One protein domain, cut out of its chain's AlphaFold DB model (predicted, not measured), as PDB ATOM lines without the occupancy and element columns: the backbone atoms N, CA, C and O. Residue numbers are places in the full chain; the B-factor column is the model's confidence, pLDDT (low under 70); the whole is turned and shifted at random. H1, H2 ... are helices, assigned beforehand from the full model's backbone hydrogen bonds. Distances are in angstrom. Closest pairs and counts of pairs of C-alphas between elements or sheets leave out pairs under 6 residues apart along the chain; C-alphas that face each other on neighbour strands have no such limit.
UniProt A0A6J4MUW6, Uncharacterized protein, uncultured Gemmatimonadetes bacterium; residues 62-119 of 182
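AT A GLANCE: This is residues 62 to 119 of the 182 residues of an uncharacterized protein of uncultured Gemmatimonadetes bacterium (UniProt A0A6J4MUW6). Two long helices, H2 and H1, run side by side as a helical hairpin, slanted across each other. A stretch with no named element, residues 62 to 75, loops along one side of the pair before H1 begins. The printed part has 58 residues with two named helices, H1 then H2, and no named strand; its class is all helix. It is compact, with a radius of gyration of the C-alphas of 11.2 A and spans of 31 by 24 by 15 A.

IN THESE COORDINATES: H2, residues 99 to 118, measures 28.4 A from C-alpha 99 at (220.981, 119.989, 153.212) to C-alpha 118 at (199.051, 136.666, 160.308). H1, residues 76 to 92, measures 24.3 A and begins at C-alpha 76 at (199.900, 128.217, 164.008).

HOW THE PARTS SIT: H1 and H2 touch, their closest C-alphas being those of Ile 86 and Leu 104, 5.7 A apart. They run opposite ways at a steep tilt of 37 degrees, only just past shallow. In both, every O i to N i+4 pair is within hydrogen-bond range.

THE WHOLE: The C-alphas farthest apart, of Ala 95 and His 118, are separated by 31.4 A. The printed part has no cut. The link from H1 to H2 is short, with 6 residues. The pLDDT is under 70 at residues 62 to 65.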
ATOM      1  N   SER A  62     208.262 116.363 161.768       53.88
ATOM      2  CA  SER A  62     207.920 115.731 160.488       53.88
ATOM      3  C   SER A  62     206.435 115.406 160.292       53.88
ATOM      4  O   SER A  62     205.991 115.437 159.151       53.88
ATOM      5  N   ASP A  63     205.669 115.109 161.350       59.31
ATOM      6  CA  ASP A  63     204.222 114.861 161.210       59.31
ATOM      7  C   ASP A  63     203.435 116.172 161.022       59.31
ATOM      8  O   ASP A  63     202.340 116.166 160.461       59.31
ATOM      9  N   ILE A  64     203.993 117.292 161.494       65.44
ATOM     10  CA  ILE A  64     203.418 118.639 161.367       65.44
ATOM     11  C   ILE A  64     203.916 119.312 160.075       65.44
ATOM     12  O   ILE A  64     203.155 119.966 159.375       65.44
ATOM     13  N   LEU A  65     205.188 119.109 159.732       68.81
ATOM     14  CA  LEU A  65     205.888 119.658 158.575       68.81
ATOM     15  C   LEU A  65     206.113 118.576 157.507       68.81
ATOM     16  O   LEU A  65     207.245 118.156 157.247       68.81
ATOM     17  N   ASP A  66     205.030 118.122 156.874       73.75
ATOM     18  CA  ASP A  66     205.106 117.215 155.722       73.75
ATOM     19  C   ASP A  66     205.305 117.993 154.409       73.75
ATOM     20  O   ASP A  66     204.362 118.314 153.681       73.75
ATOM     21  N   PHE A  67     206.566 118.264 154.074       73.50
ATOM     22  CA  PHE A  67     206.938 118.884 152.800       73.50
ATOM     23  C   PHE A  67     207.126 117.886 151.648       73.50
ATOM     24  O   PHE A  67     207.564 118.292 150.571       73.50
ATOM     25  N   THR A  68     206.752 116.603 151.795       75.44
ATOM     26  CA  THR A  68     206.723 115.677 150.638       75.44
ATOM     27  C   THR A  68     205.782 116.180 149.540       75.44
ATOM     28  O   THR A  68     205.966 115.888 148.356       75.44
ATOM     29  N   LYS A  69     204.801 116.999 149.934       75.50
ATOM     30  CA  LYS A  69     204.027 117.872 149.057       75.50
ATOM     31  C   LYS A  69     204.332 119.331 149.416       75.50
ATOM     32  O   LYS A  69     203.981 119.761 150.518       75.50
ATOM     33  N   PRO A  70     204.924 120.118 148.501       85.12
ATOM     34  CA  PRO A  70     205.213 121.523 148.760       85.12
ATOM     35  C   PRO A  70     203.941 122.307 149.102       85.12
ATOM     36  O   PRO A  70     202.969 122.300 148.342       85.12
ATOM     37  N   HIS A  71     203.948 122.992 150.242       86.81
ATOM     38  CA  HIS A  71     202.897 123.915 150.651       86.81
ATOM     39  C   HIS A  71     203.456 124.983 151.601       86.81
ATOM     40  O   HIS A  71     204.517 124.804 152.189       86.81
ATOM     41  N   VAL A  72     202.744 126.104 151.714       94.12
ATOM     42  CA  VAL A  72     203.028 127.152 152.708       94.12
ATOM     43  C   VAL A  72     202.451 126.772 154.069       94.12
ATOM     44  O   VAL A  72     201.501 125.994 154.117       94.12
ATOM     45  N   LEU A  73     202.956 127.380 155.143       93.50
ATOM     46  CA  LEU A  73     202.385 127.254 156.486       93.50
ATOM     47  C   LEU A  73     200.990 127.896 156.502       93.50
ATOM     48  O   LEU A  73     200.802 128.999 155.983       93.50
ATOM     49  N   ARG A  74     199.997 127.193 157.042       89.12
ATOM     50  CA  ARG A  74     198.593 127.639 157.103       89.12
ATOM     51  C   ARG A  74     198.065 127.704 158.524       89.12
ATOM     52  O   ARG A  74     197.076 128.392 158.773       89.12
ATOM     53  N   THR A  75     198.686 126.970 159.435       88.19
ATOM     54  CA  THR A  75     198.269 126.871 160.832       88.19
ATOM     55  C   THR A  75     199.368 127.354 161.767       88.19
ATOM     56  O   THR A  75     200.548 127.287 161.438       88.19
ATOM     57  N   GLU A  76     198.967 127.813 162.950       86.06
ATOM     58  CA  GLU A  76     199.900 128.217 164.008       86.06
ATOM     59  C   GLU A  76     200.789 127.040 164.436       86.06
ATOM     60  O   GLU A  76     201.988 127.205 164.585       86.06
ATOM     61  N   ALA A  77     200.248 125.817 164.480       81.94
ATOM     62  CA  ALA A  77     201.029 124.618 164.792       81.94
ATOM     63  C   ALA A  77     202.140 124.326 163.762       81.94
ATOM     64  O   ALA A  77     203.238 123.924 164.140       81.94
ATOM     65  N   GLU A  78     201.871 124.519 162.464       86.69
ATOM     66  CA  GLU A  78     202.896 124.412 161.414       86.69
ATOM     67  C   GLU A  78     203.955 125.510 161.558       86.69
ATOM     68  O   GLU A  78     205.141 125.237 161.394       86.69
ATOM     69  N   TYR A  79     203.538 126.732 161.892       90.81
ATOM     70  CA  TYR A  79     204.449 127.840 162.166       90.81
ATOM     71  C   TYR A  79     205.349 127.562 163.373       90.81
ATOM     72  O   TYR A  79     206.568 127.590 163.224       90.81
ATOM     73  N   ASP A  80     204.787 127.180 164.517       86.25
ATOM     74  CA  ASP A  80     205.545 126.863 165.729       86.25
ATOM     75  C   ASP A  80     206.542 125.719 165.490       86.25
ATOM     76  O   ASP A  80     207.692 125.772 165.930       86.25
ATOM     77  N   ALA A  81     206.130 124.689 164.744       84.94
ATOM     78  CA  ALA A  81     207.018 123.595 164.370       84.94
ATOM     79  C   ALA A  81     208.157 124.057 163.445       84.94
ATOM     80  O   ALA A  81     209.278 123.555 163.567       84.94
ATOM     81  N   ALA A  82     207.887 124.992 162.527       90.00
ATOM     82  CA  ALA A  82     208.907 125.581 161.663       90.00
ATOM     83  C   ALA A  82     209.894 126.435 162.467       90.00
ATOM     84  O   ALA A  82     211.096 126.276 162.273       90.00
ATOM     85  N   ILE A  83     209.417 127.260 163.405       91.75
ATOM     86  CA  ILE A  83     210.271 128.056 164.299       91.75
ATOM     87  C   ILE A  83     211.190 127.154 165.128       91.75
ATOM     88  O   ILE A  83     212.399 127.362 165.132       91.75
ATOM     89  N   LEU A  84     210.652 126.101 165.750       85.94
ATOM     90  CA  LEU A  84     211.453 125.162 166.544       85.94
ATOM     91  C   LEU A  84     212.558 124.490 165.710       85.94
ATOM     92  O   LEU A  84     213.673 124.270 166.187       85.94
ATOM     93  N   GLU A  85     212.258 124.138 164.458       86.75
ATOM     94  CA  GLU A  85     213.251 123.543 163.562       86.75
ATOM     95  C   GLU A  85     214.300 124.562 163.111       86.75
ATOM     96  O   GLU A  85     215.478 124.220 163.045       86.75
ATOM     97  N   ILE A  86     213.898 125.806 162.840       91.94
ATOM     98  CA  ILE A  86     214.811 126.913 162.533       91.94
ATOM     99  C   ILE A  86     215.776 127.136 163.701       91.94
ATOM    100  O   ILE A  86     216.982 127.157 163.476       91.94
ATOM    101  N   GLU A  87     215.285 127.237 164.938       85.69
ATOM    102  CA  GLU A  87     216.123 127.402 166.136       85.69
ATOM    103  C   GLU A  87     217.140 126.263 166.271       85.69
ATOM    104  O   GLU A  87     218.338 126.503 166.422       85.69
ATOM    105  N   ARG A  88     216.687 125.013 166.107       86.75
ATOM    106  CA  ARG A  88     217.567 123.838 166.136       86.75
ATOM    107  C   ARG A  88     218.628 123.874 165.031       86.75
ATOM    108  O   ARG A  88     219.759 123.439 165.250       86.75
ATOM    109  N   LEU A  89     218.263 124.319 163.829       85.81
ATOM    110  CA  LEU A  89     219.182 124.440 162.697       85.81
ATOM    111  C   LEU A  89     220.177 125.587 162.905       85.81
ATOM    112  O   LEU A  89     221.339 125.424 162.561       85.81
ATOM    113  N   LEU A  90     219.771 126.702 163.514       87.31
ATOM    114  CA  LEU A  90     220.679 127.791 163.881       87.31
ATOM    115  C   LEU A  90     221.709 127.340 164.923       87.31
ATOM    116  O   LEU A  90     222.895 127.616 164.757       87.31
ATOM    117  N   ASP A  91     221.287 126.587 165.940       87.12
ATOM    118  CA  ASP A  91     222.190 126.015 166.950       87.12
ATOM    119  C   ASP A  91     223.196 125.014 166.356       87.12
ATOM    120  O   ASP A  91     224.293 124.828 166.891       87.12
ATOM    121  N   LEU A  92     222.827 124.350 165.256       86.94
ATOM    122  CA  LEU A  92     223.696 123.415 164.541       86.94
ATOM    123  C   LEU A  92     224.779 124.125 163.713       86.94
ATOM    124  O   LEU A  92     225.782 123.490 163.393       86.94
ATOM    125  N   ASP A  93     224.576 125.403 163.373       89.44
ATOM    126  CA  ASP A  93     225.445 126.214 162.507       89.44
ATOM    127  C   ASP A  93     225.868 125.466 161.219       89.44
ATOM    128  O   ASP A  93     227.047 125.145 161.015       89.44
ATOM    129  N   PRO A  94     224.903 125.079 160.359       90.50
ATOM    130  CA  PRO A  94     225.167 124.231 159.211       90.50
ATOM    131  C   PRO A  94     226.047 124.941 158.182       90.50
ATOM    132  O   PRO A  94     225.885 126.126 157.886       90.50
ATOM    133  N   ALA A  95     226.952 124.178 157.567       93.88
ATOM    134  CA  ALA A  95     227.798 124.696 156.502       93.88
ATOM    135  C   ALA A  95     226.939 125.240 155.342       93.88
ATOM    136  O   ALA A  95     225.937 124.608 154.986       93.88
ATOM    137  N   PRO A  96     227.339 126.354 154.703       94.56
ATOM    138  CA  PRO A  96     226.624 126.890 153.549       94.56
ATOM    139  C   PRO A  96     226.388 125.826 152.473       94.56
ATOM    140  O   PRO A  96     227.292 125.041 152.171       94.56
ATOM    141  N   TYR A  97     225.190 125.826 151.885       92.56
ATOM    142  CA  TYR A  97     224.755 124.885 150.839       92.56
ATOM    143  C   TYR A  97     224.685 123.402 151.264       92.56
ATOM    144  O   TYR A  97     224.607 122.514 150.413       92.56
ATOM    145  N   SER A  98     224.740 123.100 152.566       93.19
ATOM    146  CA  SER A  98     224.379 121.773 153.091       93.19
ATOM    147  C   SER A  98     222.864 121.560 153.060       93.19
ATOM    148  O   SER A  98     222.098 122.517 152.988       93.19
ATOM    149  N   GLU A  99     222.414 120.308 153.159       89.19
ATOM    150  CA  GLU A  99     220.981 119.989 153.212       89.19
ATOM    151  C   GLU A  99     220.283 120.700 154.383       89.19
ATOM    152  O   GLU A  99     219.184 121.235 154.236       89.19
ATOM    153  N   GLU A 100     220.946 120.769 155.536       87.56
ATOM    154  CA  GLU A 100     220.471 121.481 156.718       87.56
ATOM    155  C   GLU A 100     220.400 122.999 156.501       87.56
ATOM    156  O   GLU A 100     219.441 123.629 156.949       87.56
ATOM    157  N   TYR A 101     221.368 123.581 155.786       93.56
ATOM    158  CA  TYR A 101     221.358 125.003 155.426       93.56
ATOM    159  C   TYR A 101     220.216 125.334 154.454       93.56
ATOM    160  O   TYR A 101     219.460 126.272 154.691       93.56
ATOM    161  N   GLU A 102     220.040 124.536 153.398       94.12
ATOM    162  CA  GLU A 102     218.946 124.701 152.426       94.12
ATOM    163  C   GLU A 102     217.576 124.580 153.116       94.12
ATOM    164  O   GLU A 102     216.647 125.344 152.845       94.12
ATOM    165  N   ARG A 103     217.450 123.652 154.074       92.81
ATOM    166  CA  ARG A 103     216.247 123.502 154.902       92.81
ATOM    167  C   ARG A 103     216.005 124.726 155.788       92.81
ATOM    168  O   ARG A 103     214.860 125.163 155.891       92.81
ATOM    169  N   LEU A 104     217.048 125.271 156.416       93.06
ATOM    170  CA  LEU A 104     216.966 126.480 157.240       93.06
ATOM    171  C   LEU A 104     216.495 127.682 156.413       93.06
ATOM    172  O   LEU A 104     215.561 128.376 156.819       93.06
ATOM    173  N   GLU A 105     217.096 127.901 155.242       96.31
ATOM    174  CA  GLU A 105     216.706 128.978 154.328       96.31
ATOM    175  C   GLU A 105     215.245 128.818 153.889       96.31
ATOM    176  O   GLU A 105     214.444 129.749 154.011       96.31
ATOM    177  N   PHE A 106     214.860 127.610 153.470       95.44
ATOM    178  CA  PHE A 106     213.494 127.303 153.055       95.44
ATOM    179  C   PHE A 106     212.460 127.578 154.154       95.44
ATOM    180  O   PHE A 106     211.463 128.264 153.910       95.44
ATOM    181  N   LEU A 107     212.685 127.068 155.370       94.69
ATOM    182  CA  LEU A 107     211.762 127.265 156.490       94.69
ATOM    183  C   LEU A 107     211.663 128.737 156.893       94.69
ATOM    184  O   LEU A 107     210.566 129.199 157.200       94.69
ATOM    185  N   SER A 108     212.768 129.482 156.831       95.88
ATOM    186  CA  SER A 108     212.793 130.914 157.157       95.88
ATOM    187  C   SER A 108     211.891 131.724 156.221       95.88
ATOM    188  O   SER A 108     211.098 132.544 156.679       95.88
ATOM    189  N   VAL A 109     211.930 131.437 154.914       97.12
ATOM    190  CA  VAL A 109     211.047 132.086 153.925       97.12
ATOM    191  C   VAL A 109     209.573 131.778 154.202       97.12
ATOM    192  O   VAL A 109     208.709 132.649 154.067       97.12
ATOM    193  N   LEU A 110     209.263 130.538 154.585       95.94
ATOM    194  CA  LEU A 110     207.898 130.141 154.915       95.94
ATOM    195  C   LEU A 110     207.386 130.806 156.198       95.94
ATOM    196  O   LEU A 110     206.242 131.266 156.217       95.94
ATOM    197  N   ALA A 111     208.222 130.871 157.235       95.56
ATOM    198  CA  ALA A 111     207.906 131.537 158.495       95.56
ATOM    199  C   ALA A 111     207.628 133.031 158.269       95.56
ATOM    200  O   ALA A 111     206.566 133.512 158.654       95.56
ATOM    201  N   GLU A 112     208.491 133.731 157.525       94.19
ATOM    202  CA  GLU A 112     208.294 135.148 157.189       94.19
ATOM    203  C   GLU A 112     206.987 135.375 156.408       94.19
ATOM    204  O   GLU A 112     206.240 136.330 156.647       94.19
ATOM    205  N   ALA A 113     206.671 134.487 155.457       94.38
ATOM    206  CA  ALA A 113     205.429 134.574 154.697       94.38
ATOM    207  C   ALA A 113     204.189 134.403 155.588       94.38
ATOM    208  O   ALA A 113     203.200 135.116 155.386       94.38
ATOM    209  N   TYR A 114     204.247 133.495 156.566       94.19
ATOM    210  CA  TYR A 114     203.192 133.298 157.556       94.19
ATOM    211  C   TYR A 114     203.047 134.526 158.460       94.19
ATOM    212  O   TYR A 114     201.956 135.085 158.571       94.19
ATOM    213  N   GLU A 115     204.146 135.022 159.028       93.44
ATOM    214  CA  GLU A 115     204.159 136.209 159.887       93.44
ATOM    215  C   GLU A 115     203.594 137.433 159.180       93.44
ATOM    216  O   GLU A 115     202.731 138.124 159.712       93.44
ATOM    217  N   ARG A 116     203.991 137.673 157.932       90.62
ATOM    218  CA  ARG A 116     203.453 138.789 157.148       90.62
ATOM    219  C   ARG A 116     201.941 138.681 156.929       90.62
ATOM    220  O   ARG A 116     201.270 139.711 156.836       90.62
ATOM    221  N   ALA A 117     201.412 137.466 156.802       89.19
ATOM    222  CA  ALA A 117     199.985 137.230 156.606       89.19
ATOM    223  C   ALA A 117     199.177 137.303 157.915       89.19
ATOM    224  O   ALA A 117     198.032 137.752 157.888       89.19
ATOM    225  N   HIS A 118     199.761 136.878 159.040       86.69
ATOM    226  CA  HIS A 118     199.051 136.666 160.308       86.69
ATOM    227  C   HIS A 118     199.414 137.667 161.416       86.69
ATOM    228  O   HIS A 118     198.547 138.064 162.191       86.69
ATOM    229  N   PHE A 119     200.662 138.123 161.463       79.75
ATOM    230  CA  PHE A 119     201.235 138.999 162.486       79.75
ATOM    231  C   PHE A 119     201.728 140.308 161.872       79.75
ATOM    232  O   PHE A 119     202.904 140.668 161.935       79.75
TER     233      PHE A 119